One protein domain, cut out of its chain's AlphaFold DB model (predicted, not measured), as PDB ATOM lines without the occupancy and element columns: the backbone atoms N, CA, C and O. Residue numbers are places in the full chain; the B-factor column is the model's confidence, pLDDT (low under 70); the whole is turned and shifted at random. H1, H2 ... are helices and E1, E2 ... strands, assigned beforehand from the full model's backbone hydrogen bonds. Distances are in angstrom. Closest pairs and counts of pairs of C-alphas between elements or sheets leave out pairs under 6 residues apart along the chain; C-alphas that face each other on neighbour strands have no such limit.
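This is residues 110 to 180 and 212 to 291 of the 426 residues of an uncharacterized protein of Actinobacteria bacterium 13_1_20CM_3_71_11 (UniProt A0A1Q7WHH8). One twisted sheet of six strands makes the core, with a short helix packed on each of its two faces, H3 over one and H2 over the other, in three layers. A third small helix, H1, grazes the sheet, and residues 212 to 220, which include the short strand E4, stick out as a free arm. The printed part has 151 residues with three named helices and seven named strands, in the order E1 E2 H1 E3 H2 E4 E5 E6 E7 H3. The sheet's order is E1 E2 E3 E7 E6 E5, antiparallel throughout, and the class is mixed, with under half of the residues in named elements. The whole is compact, with a radius of gyration of the C-alphas of 15.4 A and spans of 48 by 37 by 27 A.

Of the sheet's strands, E6 is the longest, residues 250 to 260, 30.9 A from first to last C-alpha. Beside it are E7, residues 263 to 269, 20.0 A long, and E5, residues 241 to 247, 19.0 A long. E3 takes residues 162 to 167 and is 17.2 A long, E2 residues 141 to 147, 20.1 A, and E1 residues 132 to 138, 20.2 A. E1 begins at C-alpha 132, at (174.752, 159.016, 158.185). The helices are H1, residues 153 to 156, H2, residues 170 to 176, and H3, residues 275 to 282, which is 10.6 A long and ends at C-alpha 282, at (190.179, 149.104, 158.952). E4, residues 212 to 214, begins at C-alpha 212, at (209.025, 167.999, 155.160).

E1 and E5 are the edge strands of the sheet. E5, E6 and E7 form a meander, each strand the antiparallel neighbour of the one before. E5 and E6 are a hairpin, with N 243 and O 254 within hydrogen-bond range at 2.8 A. E6 and E7 are a hairpin too, with N 255 and O 267 at 2.8 A. E7 and E3 are antiparallel at 167 degrees, with N 165 and O 266 at 2.8 A. E3 and E2 stand at 168 degrees, with N 144 and O 164 at 2.9 A. E2 and E1 are a hairpin, with N 136 and O 143 at 2.8 A. H3 is on the sheet at a height of 7.9 A, over E7; on the local plane its line and that of E7 stand at 28 degrees, only just along the strands. The closest C-alphas of the two are those of Ala 277 and Val 269, 5.8 A apart. H2 is on the opposite face at a height of 7.6 A. It lies over E3 and only just not over E7, on which 2 of its 7 C-alphas fall; it runs slantwise to the strands, at 45 degrees to E3 on the local plane. Its closest C-alpha to E3 is that of Val 173, 5.9 A from that of Gly 167. H1 only grazes the sheet with its residues 153 to 156, and H1, H2 and H3 are apart from one another. In H2 and H3 every O i to N i+4 pair is within hydrogen-bond range; H1 is too short for such a pair, and its 1 O i to N i+3 pair is out of range. E4 pairs with no named strand and is apart from E5.

The C-alphas of Ala 117 and Lys 214 are the two farthest apart, at 48.7 A. Without residues 212 to 220, which stand free, the body spans 38 by 37 by 28 A. Residues 181 to 211 are not printed, and C-alphas 180 and 212 are 25.5 A apart across this cut. The link from E4 to E5 is long, with 26 residues, of which 224 to 225 pair antiparallel with 242 to 243 of E5. Residues 118 to 119 pair antiparallel with 290 to 291, and 122 to 123 with 284 to 285. The mean pLDDT of the printed part is 79.3, and residues 178 to 180, 212 to 240, 242 and 244 to 249 are under 70.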
ATOM      1  N   ASP A 110     184.011 137.611 143.579       97.56
ATOM      2  CA  ASP A 110     183.408 137.722 142.252       97.56
ATOM      3  C   ASP A 110     181.887 137.957 142.301       97.56
ATOM      4  O   ASP A 110     181.297 138.322 141.287       97.56
ATOM      5  N   ALA A 111     181.247 137.781 143.466       97.94
ATOM      6  CA  ALA A 111     179.829 138.084 143.665       97.94
ATOM      7  C   ALA A 111     179.564 139.591 143.866       97.94
ATOM      8  O   ALA A 111     178.457 140.065 143.595       97.94
ATOM      9  N   VAL A 112     180.573 140.362 144.287       98.31
ATOM     10  CA  VAL A 112     180.442 141.793 144.597       98.31
ATOM     11  C   VAL A 112     179.975 142.577 143.366       98.31
ATOM     12  O   VAL A 112     180.602 142.551 142.304       98.31
ATOM     13  N   GLY A 113     178.863 143.298 143.511       96.50
ATOM     14  CA  GLY A 113     178.251 144.100 142.453       96.50
ATOM     15  C   GLY A 113     177.564 143.291 141.346       96.50
ATOM     16  O   GLY A 113     177.276 143.848 140.284       96.50
ATOM     17  N   THR A 114     177.321 141.989 141.536       97.75
ATOM     18  CA  THR A 114     176.585 141.164 140.555       97.75
ATOM     19  C   THR A 114     175.069 141.229 140.742       97.75
ATOM     20  O   THR A 114     174.342 141.301 139.750       97.75
ATOM     21  N   ASP A 115     174.601 141.285 141.990       97.12
ATOM     22  CA  ASP A 115     173.196 141.475 142.348       97.12
ATOM     23  C   ASP A 115     172.983 142.888 142.926       97.12
ATOM     24  O   ASP A 115     173.487 143.188 144.008       97.12
ATOM     25  N   PRO A 116     172.226 143.778 142.256       96.38
ATOM     26  CA  PRO A 116     171.958 145.119 142.768       96.38
ATOM     27  C   PRO A 116     171.054 145.142 144.010       96.38
ATOM     28  O   PRO A 116     170.881 146.207 144.595       96.38
ATOM     29  N   ALA A 117     170.461 144.020 144.423       96.69
ATOM     30  CA  ALA A 117     169.694 143.915 145.662       96.69
ATOM     31  C   ALA A 117     170.553 143.537 146.885       96.69
ATOM     32  O   ALA A 117     170.041 143.548 148.009       96.69
ATOM     33  N   VAL A 118     171.840 143.231 146.700       97.75
ATOM     34  CA  VAL A 118     172.741 142.763 147.761       97.75
ATOM     35  C   VAL A 118     173.975 143.658 147.843       97.75
ATOM     36  O   VAL A 118     174.544 144.067 146.837       97.75
ATOM     37  N   LEU A 119     174.380 143.963 149.070       98.12
ATOM     38  CA  LEU A 119     175.684 144.517 149.407       98.12
ATOM     39  C   LEU A 119     176.459 143.411 150.118       98.12
ATOM     40  O   LEU A 119     176.012 142.889 151.135       98.12
ATOM     41  N   HIS A 120     177.616 143.055 149.593       98.44
ATOM     42  CA  HIS A 120     178.444 141.945 150.047       98.44
ATOM     43  C   HIS A 120     179.451 142.378 151.122       98.44
ATOM     44  O   HIS A 120     180.416 141.670 151.394       98.44
ATOM     45  N   PHE A 121     179.277 143.558 151.710       97.62
ATOM     46  CA  PHE A 121     180.106 144.047 152.802       97.62
ATOM     47  C   PHE A 121     179.306 144.974 153.719       97.62
ATOM     48  O   PHE A 121     178.233 145.476 153.366       97.62
ATOM     49  N   ASP A 122     179.873 145.236 154.890       96.44
ATOM     50  CA  ASP A 122     179.427 146.252 155.838       96.44
ATOM     51  C   ASP A 122     180.619 147.126 156.274       96.44
ATOM     52  O   ASP A 122     181.780 146.863 155.944       96.44
ATOM     53  N   VAL A 123     180.341 148.193 157.017       95.00
ATOM     54  CA  VAL A 123     181.339 149.072 157.624       95.00
ATOM     55  C   VAL A 123     180.966 149.296 159.078       95.00
ATOM     56  O   VAL A 123     179.820 149.597 159.404       95.00
ATOM     57  N   ASN A 124     181.950 149.231 159.972       93.44
ATOM     58  CA  ASN A 124     181.770 149.652 161.354       93.44
ATOM     59  C   ASN A 124     181.629 151.184 161.428       93.44
ATOM     60  O   ASN A 124     182.574 151.918 161.719       93.44
ATOM     61  N   LEU A 125     180.418 151.675 161.166       91.38
ATOM     62  CA  LEU A 125     180.109 153.104 161.140       91.38
ATOM     63  C   LEU A 125     180.301 153.762 162.512       91.38
ATOM     64  O   LEU A 125     180.591 154.954 162.580       91.38
ATOM     65  N   ALA A 126     180.199 153.010 163.612       88.81
ATOM     66  CA  ALA A 126     180.502 153.531 164.941       88.81
ATOM     67  C   ALA A 126     181.992 153.877 165.092       88.81
ATOM     68  O   ALA A 126     182.303 154.954 165.600       88.81
ATOM     69  N   ALA A 127     182.895 153.029 164.585       90.19
ATOM     70  CA  ALA A 127     184.340 153.281 164.595       90.19
ATOM     71  C   ALA A 127     184.738 154.526 163.782       90.19
ATOM     72  O   ALA A 127     185.729 155.175 164.099       90.19
ATOM     73  N   LEU A 128     183.939 154.892 162.775       90.69
ATOM     74  CA  LEU A 128     184.146 156.095 161.960       90.69
ATOM     75  C   LEU A 128     183.443 157.344 162.504       90.69
ATOM     76  O   LEU A 128     183.549 158.410 161.902       90.69
ATOM     77  N   GLY A 129     182.687 157.238 163.601       90.19
ATOM     78  CA  GLY A 129     181.831 158.335 164.061       90.19
ATOM     79  C   GLY A 129     180.702 158.670 163.075       90.19
ATOM     80  O   GLY A 129     180.236 159.805 163.033       90.19
ATOM     81  N   GLY A 130     180.264 157.692 162.277       91.12
ATOM     82  CA  GLY A 130     179.277 157.845 161.212       91.12
ATOM     83  C   GLY A 130     177.911 158.322 161.716       91.12
ATOM     84  O   GLY A 130     177.240 157.615 162.474       91.12
ATOM     85  N   THR A 131     177.480 159.504 161.287       91.62
ATOM     86  CA  THR A 131     176.172 160.111 161.574       91.62
ATOM     87  C   THR A 131     175.140 159.807 160.491       91.62
ATOM     88  O   THR A 131     173.946 159.794 160.780       91.62
ATOM     89  N   ALA A 132     175.584 159.510 159.272       92.69
ATOM     90  CA  ALA A 132     174.752 159.016 158.185       92.69
ATOM     91  C   ALA A 132     175.582 158.167 157.220       92.69
ATOM     92  O   ALA A 132     176.802 158.328 157.141       92.69
ATOM     93  N   ALA A 133     174.921 157.283 156.482       94.94
ATOM     94  CA  ALA A 133     175.540 156.482 155.442       94.94
ATOM     95  C   ALA A 133     174.610 156.338 154.238       94.94
ATOM     96  O   ALA A 133     173.405 156.166 154.400       94.94
ATOM     97  N   ARG A 134     175.182 156.386 153.035       95.75
ATOM     98  CA  ARG A 134     174.521 156.091 151.766       95.75
ATOM     99  C   ARG A 134     175.186 154.880 151.147       95.75
ATOM    100  O   ARG A 134     176.337 154.949 150.732       95.75
ATOM    101  N   TRP A 135     174.441 153.794 151.082       97.25
ATOM    102  CA  TRP A 135     174.857 152.527 150.507       97.25
ATOM    103  C   TRP A 135     174.468 152.471 149.039       97.25
ATOM    104  O   TRP A 135     173.435 153.015 148.651       97.25
ATOM    105  N   THR A 136     175.290 151.850 148.201       97.31
ATOM    106  CA  THR A 136     175.035 151.725 146.762       97.31
ATOM    107  C   THR A 136     175.510 150.372 146.255       97.31
ATOM    108  O   THR A 136     176.666 150.016 146.459       97.31
ATOM    109  N   ALA A 137     174.644 149.658 145.541       97.31
ATOM    110  CA  ALA A 137     174.978 148.436 144.815       97.31
ATOM    111  C   ALA A 137     174.678 148.641 143.327       97.31
ATOM    112  O   ALA A 137     173.582 149.068 142.961       97.31
ATOM    113  N   ARG A 138     175.657 148.378 142.457       95.69
ATOM    114  CA  ARG A 138     175.519 148.470 140.994       95.69
ATOM    115  C   ARG A 138     176.483 147.514 140.297       95.69
ATOM    116  O   ARG A 138     177.369 146.950 140.929       95.69
ATOM    117  N   SER A 139     176.338 147.371 138.980       92.81
ATOM    118  CA  SER A 139     177.134 146.421 138.192       92.81
ATOM    119  C   SER A 139     178.649 146.558 138.425       92.81
ATOM    120  O   SER A 139     179.278 147.537 138.018       92.81
ATOM    121  N   GLY A 140     179.220 145.546 139.080       95.00
ATOM    122  CA  GLY A 140     180.648 145.376 139.345       95.00
ATOM    123  C   GLY A 140     181.247 146.248 140.448       95.00
ATOM    124  O   GLY A 140     182.457 146.159 140.649       95.00
ATOM    125  N   VAL A 141     180.461 147.092 141.128       97.31
ATOM    126  CA  VAL A 141     180.943 147.924 142.241       97.31
ATOM    127  C   VAL A 141     179.856 148.111 143.287       97.31
ATOM    128  O   VAL A 141     178.720 148.467 142.974       97.31
ATOM    129  N   GLU A 142     180.255 147.993 144.541       98.25
ATOM    130  CA  GLU A 142     179.458 148.401 145.688       98.25
ATOM    131  C   GLU A 142     180.174 149.513 146.447       98.25
ATOM    132  O   GLU A 142     181.401 149.636 146.390       98.25
ATOM    133  N   ALA A 143     179.406 150.370 147.111       97.75
ATOM    134  CA  ALA A 143     179.957 151.540 147.763       97.75
ATOM    135  C   ALA A 143     179.174 151.958 149.004       97.75
ATOM    136  O   ALA A 143     177.975 151.696 149.133       97.75
ATOM    137  N   VAL A 144     179.866 152.677 149.884       97.12
ATOM    138  CA  VAL A 144     179.255 153.407 150.989       97.12
ATOM    139  C   VAL A 144     179.889 154.784 151.139       97.12
ATOM    140  O   VAL A 144     181.104 154.923 151.256       97.12
ATOM    141  N   ALA A 145     179.047 155.810 151.145       94.94
ATOM    142  CA  ALA A 145     179.407 157.168 151.521       94.94
ATOM    143  C   ALA A 145     178.996 157.404 152.975       94.94
ATOM    144  O   ALA A 145     177.860 157.117 153.339       94.94
ATOM    145  N   VAL A 146     179.896 157.931 153.802       94.25
ATOM    146  CA  VAL A 146     179.697 158.114 155.243       94.25
ATOM    147  C   VAL A 146     179.899 159.576 155.616       94.25
ATOM    148  O   VAL A 146     180.915 160.188 155.272       94.25
ATOM    149  N   LEU A 147     178.947 160.115 156.378       91.62
ATOM    150  CA  LEU A 147     179.124 161.378 157.086       91.62
ATOM    151  C   LEU A 147     179.671 161.119 158.480       91.62
ATOM    152  O   LEU A 147     179.061 160.368 159.227       91.62
ATOM    153  N   THR A 148     180.789 161.742 158.851       88.00
ATOM    154  CA  THR A 148     181.465 161.520 160.151       88.00
ATOM    155  C   THR A 148     181.326 162.701 161.121       88.00
ATOM    156  O   THR A 148     182.045 162.808 162.111       88.00
ATOM    157  N   GLY A 149     180.396 163.618 160.846       82.31
ATOM    158  CA  GLY A 149     180.211 164.842 161.619       82.31
ATOM    159  C   GLY A 149     178.814 165.443 161.471       82.31
ATOM    160  O   GLY A 149     177.930 164.816 160.877       82.31
ATOM    161  N   PRO A 150     178.589 166.649 162.025       75.38
ATOM    162  CA  PRO A 150     177.352 167.377 161.798       75.38
ATOM    163  C   PRO A 150     177.261 167.754 160.317       75.38
ATOM    164  O   PRO A 150     178.183 168.346 159.761       75.38
ATOM    165  N   GLY A 151     176.145 167.404 159.698       79.00
ATOM    166  CA  GLY A 151     175.865 167.668 158.295       79.00
ATOM    167  C   GLY A 151     174.404 167.369 158.001       79.00
ATOM    168  O   GLY A 151     173.756 166.640 158.758       79.00
ATOM    169  N   ASP A 152     173.889 167.959 156.934       81.88
ATOM    170  CA  ASP A 152     172.574 167.610 156.416       81.88
ATOM    171  C   ASP A 152     172.744 166.416 155.465       81.88
ATOM    172  O   ASP A 152     173.351 166.565 154.406       81.88
ATOM    173  N   PRO A 153     172.241 165.217 155.804       81.56
ATOM    174  CA  PRO A 153     172.410 164.049 154.953       81.56
ATOM    175  C   PRO A 153     171.742 164.191 153.577       81.56
ATOM    176  O   PRO A 153     172.167 163.495 152.658       81.56
ATOM    177  N   HIS A 154     170.771 165.094 153.389       78.50
ATOM    178  CA  HIS A 154     170.182 165.336 152.066       78.50
ATOM    179  C   HIS A 154     171.165 166.027 151.112       78.50
ATOM    180  O   HIS A 154     171.152 165.748 149.912       78.50
ATOM    181  N   THR A 155     172.035 166.902 151.625       76.12
ATOM    182  CA  THR A 155     173.002 167.658 150.809       76.12
ATOM    183  C   THR A 155     174.411 167.091 150.885       76.12
ATOM    184  O   THR A 155     175.127 167.068 149.885       76.12
ATOM    185  N   ASP A 156     174.815 166.601 152.051       78.69
ATOM    186  CA  ASP A 156     176.219 166.348 152.358       78.69
ATOM    187  C   ASP A 156     176.638 164.912 152.014       78.69
ATOM    188  O   ASP A 156     177.814 164.679 151.744       78.69
ATOM    189  N   LEU A 157     175.712 163.943 151.914       78.50
ATOM    190  CA  LEU A 157     176.025 162.571 151.452       78.50
ATOM    191  C   LEU A 157     176.432 162.495 149.967       78.50
ATOM    192  O   LEU A 157     176.907 161.451 149.500       78.50
ATOM    193  N   TRP A 158     176.270 163.597 149.233       70.31
ATOM    194  CA  TRP A 158     176.794 163.801 147.877       70.31
ATOM    195  C   TRP A 158     178.230 164.342 147.877       70.31
ATOM    196  O   TRP A 158     178.918 164.334 146.857       70.31
ATOM    197  N   ALA A 159     178.701 164.790 149.037       75.88
ATOM    198  CA  ALA A 159     180.033 165.307 149.281       75.88
ATOM    199  C   ALA A 159     180.608 164.746 150.602       75.88
ATOM    200  O   ALA A 159     181.028 165.529 151.459       75.88
ATOM    201  N   PRO A 160     180.624 163.411 150.783       81.12
ATOM    202  CA  PRO A 160     180.874 162.800 152.082       81.12
ATOM    203  C   PRO A 160     182.316 163.010 152.556       81.12
ATOM    204  O   PRO A 160     183.238 163.210 151.758       81.12
ATOM    205  N   GLN A 161     182.529 162.919 153.871       87.69
ATOM    206  CA  GLN A 161     183.875 162.921 154.446       87.69
ATOM    207  C   GLN A 161     184.626 161.625 154.144       87.69
ATOM    208  O   GLN A 161     185.851 161.661 154.069       87.69
ATOM    209  N   VAL A 162     183.914 160.506 153.985       93.31
ATOM    210  CA  VAL A 162     184.478 159.193 153.651       93.31
ATOM    211  C   VAL A 162     183.610 158.545 152.577       93.31
ATOM    212  O   VAL A 162     182.396 158.465 152.731       93.31
ATOM    213  N   GLU A 163     184.215 158.043 151.510       95.00
ATOM    214  CA  GLU A 163     183.553 157.209 150.511       95.00
ATOM    215  C   GLU A 163     184.401 155.970 150.249       95.00
ATOM    216  O   GLU A 163     185.611 156.063 150.046       95.00
ATOM    217  N   ILE A 164     183.770 154.803 150.294       96.44
ATOM    218  CA  ILE A 164     184.428 153.514 150.113       96.44
ATOM    219  C   ILE A 164     183.802 152.818 148.915       96.44
ATOM    220  O   ILE A 164     182.579 152.743 148.826       96.44
ATOM    221  N   PHE A 165     184.636 152.291 148.026       97.44
ATOM    222  CA  PHE A 165     184.248 151.524 146.848       97.44
ATOM    223  C   PHE A 165     184.928 150.164 146.881       97.44
ATOM    224  O   PHE A 165     186.110 150.073 147.220       97.44
ATOM    225  N   ILE A 166     184.210 149.121 146.479       97.94
ATOM    226  CA  ILE A 166     184.735 147.761 146.428       97.94
ATOM    227  C   ILE A 166     184.186 146.997 145.224       97.94
ATOM    228  O   ILE A 166     183.045 147.197 144.808       97.94
ATOM    229  N   GLY A 167     185.011 146.136 144.640       98.00
ATOM    230  CA  GLY A 167     184.631 145.312 143.497       98.00
ATOM    231  C   GLY A 167     185.782 144.430 143.016       98.00
ATOM    232  O   GLY A 167     186.935 144.672 143.381       98.00
ATOM    233  N   PRO A 168     185.507 143.403 142.199       97.38
ATOM    234  CA  PRO A 168     186.544 142.491 141.719       97.38
ATOM    235  C   PRO A 168     187.468 143.139 140.673       97.38
ATOM    236  O   PRO A 168     188.641 142.789 140.566       97.38
ATOM    237  N   ASP A 169     186.970 144.138 139.934       95.25
ATOM    238  CA  ASP A 169     187.706 144.848 138.884       95.25
ATOM    239  C   ASP A 169     188.157 146.236 139.362       95.25
ATOM    240  O   ASP A 169     187.354 147.169 139.456       95.25
ATOM    241  N   ALA A 170     189.461 146.388 139.607       91.44
ATOM    242  CA  ALA A 170     190.078 147.651 140.015       91.44
ATOM    243  C   ALA A 170     189.737 148.822 139.077       91.44
ATOM    244  O   ALA A 170     189.526 149.938 139.546       91.44
ATOM    245  N   THR A 171     189.623 148.575 137.767       91.00
ATOM    246  CA  THR A 171     189.303 149.609 136.771       91.00
ATOM    247  C   THR A 171     187.879 150.119 136.950       91.00
ATOM    248  O   THR A 171     187.627 151.320 136.849       91.00
ATOM    249  N   ARG A 172     186.932 149.222 137.252       91.81
ATOM    250  CA  ARG A 172     185.548 149.614 137.547       91.81
ATOM    251  C   ARG A 172     185.438 150.334 138.878       91.81
ATOM    252  O   ARG A 172     184.725 151.330 138.941       91.81
ATOM    253  N   VAL A 173     186.152 149.873 139.904       92.75
ATOM    254  CA  VAL A 173     186.208 150.545 141.214       92.75
ATOM    255  C   VAL A 173     186.772 151.964 141.056       92.75
ATOM    256  O   VAL A 173     186.193 152.919 141.567       92.75
ATOM    257  N   ASP A 174     187.820 152.137 140.252       87.44
ATOM    258  CA  ASP A 174     188.370 153.452 139.915       87.44
ATOM    259  C   ASP A 174     187.383 154.328 139.139       87.44
ATOM    260  O   ASP A 174     187.195 155.501 139.467       87.44
ATOM    261  N   ALA A 175     186.724 153.769 138.123       86.69
ATOM    262  CA  ALA A 175     185.745 154.486 137.312       86.69
ATOM    263  C   ALA A 175     184.462 154.826 138.087       86.69
ATOM    264  O   ALA A 175     183.710 155.712 137.668       86.69
ATOM    265  N   ALA A 176     184.178 154.104 139.169       87.25
ATOM    266  CA  ALA A 176     183.046 154.316 140.058       87.25
ATOM    267  C   ALA A 176     183.224 155.521 140.982       87.25
ATOM    268  O   ALA A 176     182.213 156.090 141.406       87.25
ATOM    269  N   ARG A 177     184.474 155.902 141.258       84.75
ATOM    270  CA  ARG A 177     184.814 157.090 142.026       84.75
ATOM    271  C   ARG A 177     184.351 158.333 141.284       84.75
ATOM    272  O   ARG A 177     184.675 158.531 140.112       84.75
ATOM    273  N   THR A 178     183.607 159.188 141.969       64.06
ATOM    274  CA  THR A 178     183.275 160.505 141.427       64.06
ATOM    275  C   THR A 178     184.538 161.365 141.514       64.06
ATOM    276  O   THR A 178     185.068 161.520 142.613       64.06
ATOM    277  N   PRO A 179     185.082 161.902 140.406       51.09
ATOM    278  CA  PRO A 179     186.259 162.752 140.498       51.09
ATOM    279  C   PRO A 179     185.962 163.981 141.373       51.09
ATOM    280  O   PRO A 179     184.859 164.527 141.293       51.09
ATOM    281  N   PRO A 180     186.919 164.454 142.191       41.75
ATOM    282  CA  PRO A 180     186.756 165.688 142.949       41.75
ATOM    283  C   PRO A 180     186.711 166.881 141.976       41.75
ATOM    284  O   PRO A 180     187.741 167.368 141.519       41.75
ATOM    285  N   MET A 212     209.674 167.234 156.227       28.77
ATOM    286  CA  MET A 212     209.025 167.999 155.160       28.77
ATOM    287  C   MET A 212     210.061 168.424 154.117       28.77
ATOM    288  O   MET A 212     210.953 169.216 154.420       28.77
ATOM    289  N   GLN A 213     209.917 167.960 152.876       27.48
ATOM    290  CA  GLN A 213     210.712 168.458 151.756       27.48
ATOM    291  C   GLN A 213     209.845 169.365 150.878       27.48
ATOM    292  O   GLN A 213     208.817 168.955 150.332       27.48
ATOM    293  N   LYS A 214     210.248 170.635 150.750       29.98
ATOM    294  CA  LYS A 214     209.587 171.598 149.865       29.98
ATOM    295  C   LYS A 214     209.987 171.287 148.425       29.98
ATOM    296  O   LYS A 214     211.132 171.509 148.047       29.98
ATOM    297  N   VAL A 215     209.045 170.797 147.624       31.19
ATOM    298  CA  VAL A 215     209.241 170.592 146.185       31.19
ATOM    299  C   VAL A 215     208.304 171.529 145.436       31.19
ATOM    300  O   VAL A 215     207.092 171.339 145.437       31.19
ATOM    301  N   THR A 216     208.865 172.557 144.807       27.64
ATOM    302  CA  THR A 216     208.117 173.468 143.936       27.64
ATOM    303  C   THR A 216     207.909 172.782 142.588       27.64
ATOM    304  O   THR A 216     208.882 172.461 141.910       27.64
ATOM    305  N   ALA A 217     206.659 172.547 142.195       33.78
ATOM    306  CA  ALA A 217     206.316 172.051 140.867       33.78
ATOM    307  C   ALA A 217     205.241 172.943 140.245       33.78
ATOM    308  O   ALA A 217     204.305 173.366 140.918       33.78
ATOM    309  N   THR A 218     205.399 173.224 138.957       26.86
ATOM    310  CA  THR A 218     204.559 174.141 138.190       26.86
ATOM    311  C   THR A 218     203.597 173.322 137.319       26.86
ATOM    312  O   THR A 218     204.044 172.660 136.386       26.86
ATOM    313  N   GLY A 219     202.293 173.332 137.629       32.41
ATOM    314  CA  GLY A 219     201.226 172.741 136.794       32.41
ATOM    315  C   GLY A 219     200.168 171.914 137.548       32.41
ATOM    316  O   GLY A 219     200.418 171.404 138.635       32.41
ATOM    317  N   THR A 220     198.984 171.761 136.942       34.69
ATOM    318  CA  THR A 220     197.781 171.018 137.396       34.69
ATOM    319  C   THR A 220     197.951 169.490 137.377       34.69
ATOM    320  O   THR A 220     197.061 168.750 136.966       34.69
ATOM    321  N   ARG A 221     199.108 168.966 137.790       38.47
ATOM    322  CA  ARG A 221     199.308 167.512 137.869       38.47
ATOM    323  C   ARG A 221     199.041 167.008 139.280       38.47
ATOM    324  O   ARG A 221     199.773 167.337 140.210       38.47
ATOM    325  N   THR A 222     198.025 166.155 139.413       39.56
ATOM    326  CA  THR A 222     197.877 165.222 140.537       39.56
ATOM    327  C   THR A 222     199.196 164.476 140.718       39.56
ATOM    328  O   THR A 222     199.683 163.851 139.774       39.56
ATOM    329  N   ARG A 223     199.807 164.557 141.903       39.81
ATOM    330  CA  ARG A 223     201.018 163.794 142.215       39.81
ATOM    331  C   ARG A 223     200.631 162.626 143.117       39.81
ATOM    332  O   ARG A 223     200.248 162.841 144.263       39.81
ATOM    333  N   SER A 224     200.725 161.405 142.600       39.78
ATOM    334  CA  SER A 224     200.656 160.191 143.413       39.78
ATOM    335  C   SER A 224     201.924 160.086 144.261       39.78
ATOM    336  O   SER A 224     203.042 160.253 143.767       39.78
ATOM    337  N   VAL A 225     201.759 159.861 145.563       42.34
ATOM    338  CA  VAL A 225     202.868 159.619 146.489       42.34
ATOM    339  C   VAL A 225     202.679 158.213 147.026       42.34
ATOM    340  O   VAL A 225     201.788 157.965 147.822       42.34
ATOM    341  N   ARG A 226     203.505 157.259 146.600       43.62
ATOM    342  CA  ARG A 226     203.449 155.920 147.187       43.62
ATOM    343  C   ARG A 226     204.000 155.994 148.613       43.62
ATOM    344  O   ARG A 226     205.204 156.165 148.789       43.62
ATOM    345  N   VAL A 227     203.125 155.898 149.610       46.25
ATOM    346  CA  VAL A 227     203.521 155.776 151.018       46.25
ATOM    347  C   VAL A 227     203.691 154.284 151.321       46.25
ATOM    348  O   VAL A 227     202.720 153.543 151.180       46.25
ATOM    349  N   PRO A 228     204.904 153.806 151.652       42.38
ATOM    350  CA  PRO A 228     205.102 152.414 152.039       42.38
ATOM    351  C   PRO A 228     204.387 152.118 153.373       42.38
ATOM    352  O   PRO A 228     204.281 153.027 154.200       42.38
ATOM    353  N   PRO A 229     203.914 150.875 153.590       48.53
ATOM    354  CA  PRO A 229     203.266 150.478 154.840       48.53
ATOM    355  C   PRO A 229     204.182 150.746 156.039       48.53
ATOM    356  O   PRO A 229     205.409 150.645 155.937       48.53
ATOM    357  N   THR A 230     203.587 151.118 157.171       45.47
ATOM    358  CA  THR A 230     204.336 151.602 158.343       45.47
ATOM    359  C   THR A 230     204.787 150.487 159.290       45.47
ATOM    360  O   THR A 230     205.561 150.746 160.212       45.47
ATOM    361  N   GLY A 231     204.386 149.237 159.034       43.94
ATOM    362  CA  GLY A 231     204.826 148.068 159.793       43.94
ATOM    363  C   GLY A 231     204.343 146.731 159.209       43.94
ATOM    364  O   GLY A 231     203.552 146.716 158.269       43.94
ATOM    365  N   PRO A 232     204.828 145.598 159.751       40.47
ATOM    366  CA  PRO A 232     204.424 144.249 159.339       40.47
ATOM    367  C   PRO A 232     202.981 143.881 159.728       40.47
ATOM    368  O   PRO A 232     202.416 142.980 159.116       40.47
ATOM    369  N   ASP A 233     202.385 144.595 160.689       46.66
ATOM    370  CA  ASP A 233     200.999 144.406 161.151       46.66
ATOM    371  C   ASP A 233     200.020 145.433 160.550       46.66
ATOM    372  O   ASP A 233     198.877 145.545 160.994       46.66
ATOM    373  N   ASP A 234     200.461 146.216 159.561       49.84
ATOM    374  CA  ASP A 234     199.596 147.164 158.860       49.84
ATOM    375  C   ASP A 234     198.631 146.343 157.976       49.84
ATOM    376  O   ASP A 234     199.092 145.640 157.069       49.84
ATOM    377  N   PRO A 235     197.301 146.369 158.208       48.94
ATOM    378  CA  PRO A 235     196.337 145.512 157.502       48.94
ATOM    379  C   PRO A 235     196.233 145.809 155.992       48.94
ATOM    380  O   PRO A 235     195.436 145.196 155.280       48.94
ATOM    381  N   VAL A 236     197.029 146.754 155.489       52.56
ATOM    382  CA  VAL A 236     197.038 147.244 154.116       52.56
ATOM    383  C   VAL A 236     198.298 146.718 153.409       52.56
ATOM    384  O   VAL A 236     199.425 147.094 153.725       52.56
ATOM    385  N   SER A 237     198.110 145.775 152.479       44.47
ATOM    386  CA  SER A 237     199.184 144.971 151.871       44.47
ATOM    387  C   SER A 237     200.141 145.760 150.950       44.47
ATOM    388  O   SER A 237     199.972 146.946 150.673       44.47
ATOM    389  N   SER A 238     201.151 145.070 150.406       40.75
ATOM    390  CA  SER A 238     202.198 145.588 149.501       40.75
ATOM    391  C   SER A 238     201.742 146.333 148.225       40.75
ATOM    392  O   SER A 238     202.579 146.936 147.553       40.75
ATOM    393  N   SER A 239     200.446 146.340 147.888       52.75
ATOM    394  CA  SER A 239     199.872 147.083 146.753       52.75
ATOM    395  C   SER A 239     199.057 148.305 147.197       52.75
ATOM    396  O   SER A 239     198.032 148.629 146.594       52.75
ATOM    397  N   THR A 240     199.478 148.945 148.286       60.19
ATOM    398  CA  THR A 240     198.825 150.139 148.820       60.19
ATOM    399  C   THR A 240     199.315 151.393 148.106       60.19
ATOM    400  O   THR A 240     200.518 151.652 148.019       60.19
ATOM    401  N   GLU A 241     198.383 152.201 147.609       72.56
ATOM    402  CA  GLU A 241     198.670 153.524 147.060       72.56
ATOM    403  C   GLU A 241     197.837 154.576 147.794       72.56
ATOM    404  O   GLU A 241     196.612 154.502 147.792       72.56
ATOM    405  N   LEU A 242     198.502 155.562 148.408       69.25
ATOM    406  CA  LEU A 242     197.854 156.704 149.047       69.25
ATOM    407  C   LEU A 242     198.075 157.964 148.203       69.25
ATOM    408  O   LEU A 242     199.170 158.509 148.143       69.25
ATOM    409  N   ILE A 243     197.036 158.462 147.549       72.81
ATOM    410  CA  ILE A 243     197.119 159.639 146.685       72.81
ATOM    411  C   ILE A 243     196.594 160.855 147.444       72.81
ATOM    412  O   ILE A 243     195.501 160.825 148.004       72.81
ATOM    413  N   PHE A 244     197.363 161.941 147.424       65.00
ATOM    414  CA  PHE A 244     196.962 163.244 147.946       65.00
ATOM    415  C   PHE A 244     196.429 164.120 146.811       65.00
ATOM    416  O   PHE A 244     197.068 164.250 145.763       65.00
ATOM    417  N   SER A 245     195.288 164.768 147.036       65.56
ATOM    418  CA  SER A 245     194.763 165.793 146.140       65.56
ATOM    419  C   SER A 245     194.312 167.018 146.929       65.56
ATOM    420  O   SER A 245     193.785 166.918 148.036       65.56
ATOM    421  N   ARG A 246     194.506 168.201 146.341       59.59
ATOM    422  CA  ARG A 246     193.939 169.452 146.840       59.59
ATOM    423  C   ARG A 246     193.092 170.069 145.739       59.59
ATOM    424  O   ARG A 246     193.618 170.549 144.739       59.59
ATOM    425  N   VAL A 247     191.779 170.105 145.940       59.03
ATOM    426  CA  VAL A 247     190.839 170.723 144.997       59.03
ATOM    427  C   VAL A 247     190.112 171.849 145.722       59.03
ATOM    428  O   VAL A 247     189.492 171.633 146.752       59.03
ATOM    429  N   ARG A 248     190.240 173.088 145.223       59.44
ATOM    430  CA  ARG A 248     189.575 174.296 145.771       59.44
ATOM    431  C   ARG A 248     189.802 174.577 147.269       59.44
ATOM    432  O   ARG A 248     189.035 175.306 147.885       59.44
ATOM    433  N   GLY A 249     190.900 174.074 147.831       64.81
ATOM    434  CA  GLY A 249     191.252 174.257 149.242       64.81
ATOM    435  C   GLY A 249     190.859 173.086 150.140       64.81
ATOM    436  O   GLY A 249     191.392 173.001 151.245       64.81
ATOM    437  N   ASP A 250     190.043 172.156 149.645       70.94
ATOM    438  CA  ASP A 250     189.745 170.907 150.336       70.94
ATOM    439  C   ASP A 250     190.876 169.906 150.091       70.94
ATOM    440  O   ASP A 250     191.400 169.784 148.978       70.94
ATOM    441  N   ILE A 251     191.294 169.232 151.160       76.75
ATOM    442  CA  ILE A 251     192.293 168.163 151.120       76.75
ATOM    443  C   ILE A 251     191.540 166.841 151.010       76.75
ATOM    444  O   ILE A 251     190.656 166.579 151.830       76.75
ATOM    445  N   SER A 252     191.904 166.015 150.029       84.25
ATOM    446  CA  SER A 252     191.447 164.634 149.953       84.25
ATOM    447  C   SER A 252     192.594 163.633 149.880       84.25
ATOM    448  O   SER A 252     193.655 163.894 149.302       84.25
ATOM    449  N   TRP A 253     192.357 162.476 150.489       84.44
ATOM    450  CA  TRP A 253     193.249 161.326 150.480       84.44
ATOM    451  C   TRP A 253     192.529 160.147 149.849       84.44
ATOM    452  O   TRP A 253     191.374 159.886 150.172       84.44
ATOM    453  N   VAL A 254     193.208 159.436 148.957       88.50
ATOM    454  CA  VAL A 254     192.669 158.258 148.277       88.50
ATOM    455  C   VAL A 254     193.571 157.080 148.580       88.50
ATOM    456  O   VAL A 254     194.709 157.062 148.126       88.50
ATOM    457  N   LEU A 255     193.074 156.112 149.332       88.44
ATOM    458  CA  LEU A 255     193.759 154.865 149.629       88.44
ATOM    459  C   LEU A 255     193.228 153.777 148.695       88.44
ATOM    460  O   LEU A 255     192.041 153.467 148.725       88.44
ATOM    461  N   ARG A 256     194.101 153.201 147.872       91.75
ATOM    462  CA  ARG A 256     193.805 152.064 146.993       91.75
ATOM    463  C   ARG A 256     194.535 150.845 147.511       91.75
ATOM    464  O   ARG A 256     195.729 150.940 147.790       91.75
ATOM    465  N   TRP A 257     193.850 149.716 147.615       92.81
ATOM    466  CA  TRP A 257     194.492 148.463 147.997       92.81
ATOM    467  C   TRP A 257     193.662 147.253 147.572       92.81
ATOM    468  O   TRP A 257     192.556 147.371 147.042       92.81
ATOM    469  N   GLN A 258     194.223 146.073 147.817       94.69
ATOM    470  CA  GLN A 258     193.555 144.798 147.628       94.69
ATOM    471  C   GLN A 258     193.283 144.185 149.015       94.69
ATOM    472  O   GLN A 258     194.204 143.593 149.583       94.69
ATOM    473  N   PRO A 259     192.074 144.335 149.605       93.50
ATOM    474  CA  PRO A 259     191.787 143.785 150.934       93.50
ATOM    475  C   PRO A 259     192.013 142.273 151.020       93.50
ATOM    476  O   PRO A 259     192.325 141.744 152.081       93.50
ATOM    477  N   ARG A 260     191.827 141.576 149.893       94.12
ATOM    478  CA  ARG A 260     192.037 140.136 149.735       94.12
ATOM    479  C   ARG A 260     192.155 139.760 148.253       94.12
ATOM    480  O   ARG A 260     191.658 140.513 147.414       94.12
ATOM    481  N   PRO A 261     192.754 138.606 147.905       94.44
ATOM    482  CA  PRO A 261     192.858 138.166 146.515       94.44
ATOM    483  C   PRO A 261     191.510 138.217 145.781       94.44
ATOM    484  O   PRO A 261     190.495 137.780 146.318       94.44
ATOM    485  N   GLY A 262     191.506 138.775 144.568       95.12
ATOM    486  CA  GLY A 262     190.301 138.942 143.744       95.12
ATOM    487  C   GLY A 262     189.403 140.132 144.105       95.12
ATOM    488  O   GLY A 262     188.384 140.312 143.456       95.12
ATOM    489  N   LEU A 263     189.757 140.955 145.099       96.88
ATOM    490  CA  LEU A 263     188.930 142.085 145.532       96.88
ATOM    491  C   LEU A 263     189.731 143.386 145.586       96.88
ATOM    492  O   LEU A 263     190.714 143.462 146.312       96.88
ATOM    493  N   SER A 264     189.296 144.414 144.866       96.81
ATOM    494  CA  SER A 264     189.904 145.750 144.870       96.81
ATOM    495  C   SER A 264     189.059 146.712 145.696       96.81
ATOM    496  O   SER A 264     187.831 146.680 145.604       96.81
ATOM    497  N   ALA A 265     189.703 147.581 146.474       96.38
ATOM    498  CA  ALA A 265     189.020 148.602 147.257       96.38
ATOM    499  C   ALA A 265     189.680 149.975 147.134       96.38
ATOM    500  O   ALA A 265     190.899 150.102 146.970       96.38
ATOM    501  N   ILE A 266     188.846 151.007 147.239       95.06
ATOM    502  CA  ILE A 266     189.260 152.404 147.313       95.06
ATOM    503  C   ILE A 266     188.538 153.068 148.473       95.06
ATOM    504  O   ILE A 266     187.326 152.942 148.602       95.06
ATOM    505  N   VAL A 267     189.280 153.825 149.268       94.75
ATOM    506  CA  VAL A 267     188.754 154.770 150.249       94.75
ATOM    507  C   VAL A 267     189.153 156.162 149.796       94.75
ATOM    508  O   VAL A 267     190.336 156.444 149.644       94.75
ATOM    509  N   GLU A 268     188.184 157.043 149.604       91.62
ATOM    510  CA  GLU A 268     188.404 158.474 149.447       91.62
ATOM    511  C   GLU A 268     187.936 159.190 150.712       91.62
ATOM    512  O   GLU A 268     186.804 159.009 151.152       91.62
ATOM    513  N   VAL A 269     188.796 160.014 151.308       91.00
ATOM    514  CA  VAL A 269     188.436 160.837 152.465       91.00
ATOM    515  C   VAL A 269     188.715 162.303 152.206       91.00
ATOM    516  O   VAL A 269     189.754 162.656 151.653       91.00
ATOM    517  N   ARG A 270     187.803 163.171 152.639       88.75
ATOM    518  CA  ARG A 270     187.947 164.631 152.600       88.75
ATOM    519  C   ARG A 270     188.279 165.128 153.997       88.75
ATOM    520  O   ARG A 270     187.409 165.556 154.754       88.75
ATOM    521  N   ALA A 271     189.549 165.006 154.358       85.19
ATOM    522  CA  ALA A 271     190.059 165.359 155.672       85.19
ATOM    523  C   ALA A 271     191.510 165.844 155.570       85.19
ATOM    524  O   ALA A 271     192.240 165.421 154.673       85.19
ATOM    525  N   PRO A 272     191.969 166.710 156.490       83.06
ATOM    526  CA  PRO A 272     193.360 167.152 156.503       83.06
ATOM    527  C   PRO A 272     194.344 166.014 156.818       83.06
ATOM    528  O   PRO A 272     195.488 166.072 156.377       83.06
ATOM    529  N   ASP A 273     193.901 164.987 157.544       82.06
ATOM    530  CA  ASP A 273     194.730 163.896 158.059       82.06
ATOM    531  C   ASP A 273     194.463 162.575 157.302       82.06
ATOM    532  O   ASP A 273     193.304 162.142 157.247       82.06
ATOM    533  N   PRO A 274     195.495 161.910 156.738       83.94
ATOM    534  CA  PRO A 274     195.344 160.606 156.092       83.94
ATOM    535  C   PRO A 274     194.951 159.477 157.055       83.94
ATOM    536  O   PRO A 274     194.491 158.436 156.586       83.94
ATOM    537  N   ALA A 275     195.086 159.650 158.378       88.00
ATOM    538  CA  ALA A 275     194.694 158.640 159.365       88.00
ATOM    539  C   ALA A 275     193.228 158.201 159.216       88.00
ATOM    540  O   ALA A 275     192.909 157.032 159.437       88.00
ATOM    541  N   LEU A 276     192.342 159.100 158.768       89.56
ATOM    542  CA  LEU A 276     190.943 158.762 158.509       89.56
ATOM    543  C   LEU A 276     190.787 157.753 157.358       89.56
ATOM    544  O   LEU A 276     189.890 156.918 157.416       89.56
ATOM    545  N   ALA A 277     191.659 157.786 156.343       89.25
ATOM    546  CA  ALA A 277     191.623 156.821 155.243       89.25
ATOM    547  C   ALA A 277     191.966 155.406 155.732       89.25
ATOM    548  O   ALA A 277     191.274 154.446 155.398       89.25
ATOM    549  N   TYR A 278     192.993 155.288 156.578       90.31
ATOM    550  CA  TYR A 278     193.376 154.016 157.194       90.31
ATOM    551  C   TYR A 278     192.314 153.509 158.174       90.31
ATOM    552  O   TYR A 278     191.977 152.328 158.152       90.31
ATOM    553  N   ALA A 279     191.726 154.395 158.984       92.25
ATOM    554  CA  ALA A 279     190.623 154.036 159.872       92.25
ATOM    555  C   ALA A 279     189.400 153.528 159.089       92.25
ATOM    556  O   ALA A 279     188.809 152.518 159.463       92.25
ATOM    557  N   ALA A 280     189.051 154.180 157.975       94.25
ATOM    558  CA  ALA A 280     187.982 153.741 157.078       94.25
ATOM    559  C   ALA A 280     188.274 152.377 156.437       94.25
ATOM    560  O   ALA A 280     187.389 151.525 156.413       94.25
ATOM    561  N   ALA A 281     189.511 152.132 155.996       95.19
ATOM    562  CA  ALA A 281     189.917 150.818 155.503       95.19
ATOM    563  C   ALA A 281     189.822 149.732 156.587       95.19
ATOM    564  O   ALA A 281     189.295 148.655 156.325       95.19
ATOM    565  N   GLY A 282     190.264 150.025 157.814       93.56
ATOM    566  CA  GLY A 282     190.179 149.104 158.952       93.56
ATOM    567  C   GLY A 282     188.757 148.875 159.482       93.56
ATOM    568  O   GLY A 282     188.514 147.891 160.173       93.56
ATOM    569  N   ALA A 283     187.808 149.756 159.155       95.25
ATOM    570  CA  ALA A 283     186.404 149.613 159.532       95.25
ATOM    571  C   ALA A 283     185.599 148.721 158.572       95.25
ATOM    572  O   ALA A 283     184.435 148.438 158.863       95.25
ATOM    573  N   LEU A 284     186.174 148.296 157.441       95.94
ATOM    574  CA  LEU A 284     185.504 147.410 156.492       95.94
ATOM    575  C   LEU A 284     185.272 146.017 157.079       95.94
ATOM    576  O   LEU A 284     186.162 145.408 157.668       95.94
ATOM    577  N   ARG A 285     184.071 145.494 156.845       96.25
ATOM    578  CA  ARG A 285     183.626 144.169 157.273       96.25
ATOM    579  C   ARG A 285     183.228 143.368 156.046       96.25
ATOM    580  O   ARG A 285     182.119 143.487 155.532       96.25
ATOM    581  N   LEU A 286     184.179 142.600 155.531       97.19
ATOM    582  CA  LEU A 286     184.005 141.839 154.292       97.19
ATOM    583  C   LEU A 286     183.270 140.513 154.518       97.19
ATOM    584  O   LEU A 286     182.864 139.861 153.566       97.19
ATOM    585  N   ASP A 287     183.123 140.099 155.770       96.44
ATOM    586  CA  ASP A 287     182.457 138.888 156.240       96.44
ATOM    587  C   ASP A 287     180.947 139.058 156.462       96.44
ATOM    588  O   ASP A 287     180.288 138.117 156.890       96.44
ATOM    589  N   HIS A 288     180.393 140.222 156.127       96.00
ATOM    590  CA  HIS A 288     178.962 140.500 156.204       96.00
ATOM    591  C   HIS A 288     178.357 140.705 154.825       96.00
ATOM    592  O   HIS A 288     179.022 141.161 153.899       96.00
ATOM    593  N   ALA A 289     177.067 140.410 154.716       97.12
ATOM    594  CA  ALA A 289     176.242 140.795 153.589       97.12
ATOM    595  C   ALA A 289     174.943 141.407 154.114       97.12
ATOM    596  O   ALA A 289     174.405 140.990 155.142       97.12
ATOM    597  N   GLN A 290     174.432 142.402 153.409       96.56
ATOM    598  CA  GLN A 290     173.208 143.109 153.755       96.56
ATOM    599  C   GLN A 290     172.367 143.334 152.504       96.56
ATOM    600  O   GLN A 290     172.863 143.365 151.377       96.56
ATOM    601  N   ARG A 291     171.061 143.495 152.690       95.88
ATOM    602  CA  ARG A 291     170.161 143.876 151.600       95.88
ATOM    603  C   ARG A 291     170.442 145.323 151.219       95.88
ATOM    604  O   ARG A 291     170.481 146.184 152.098       95.88
TER     605      ARG A 291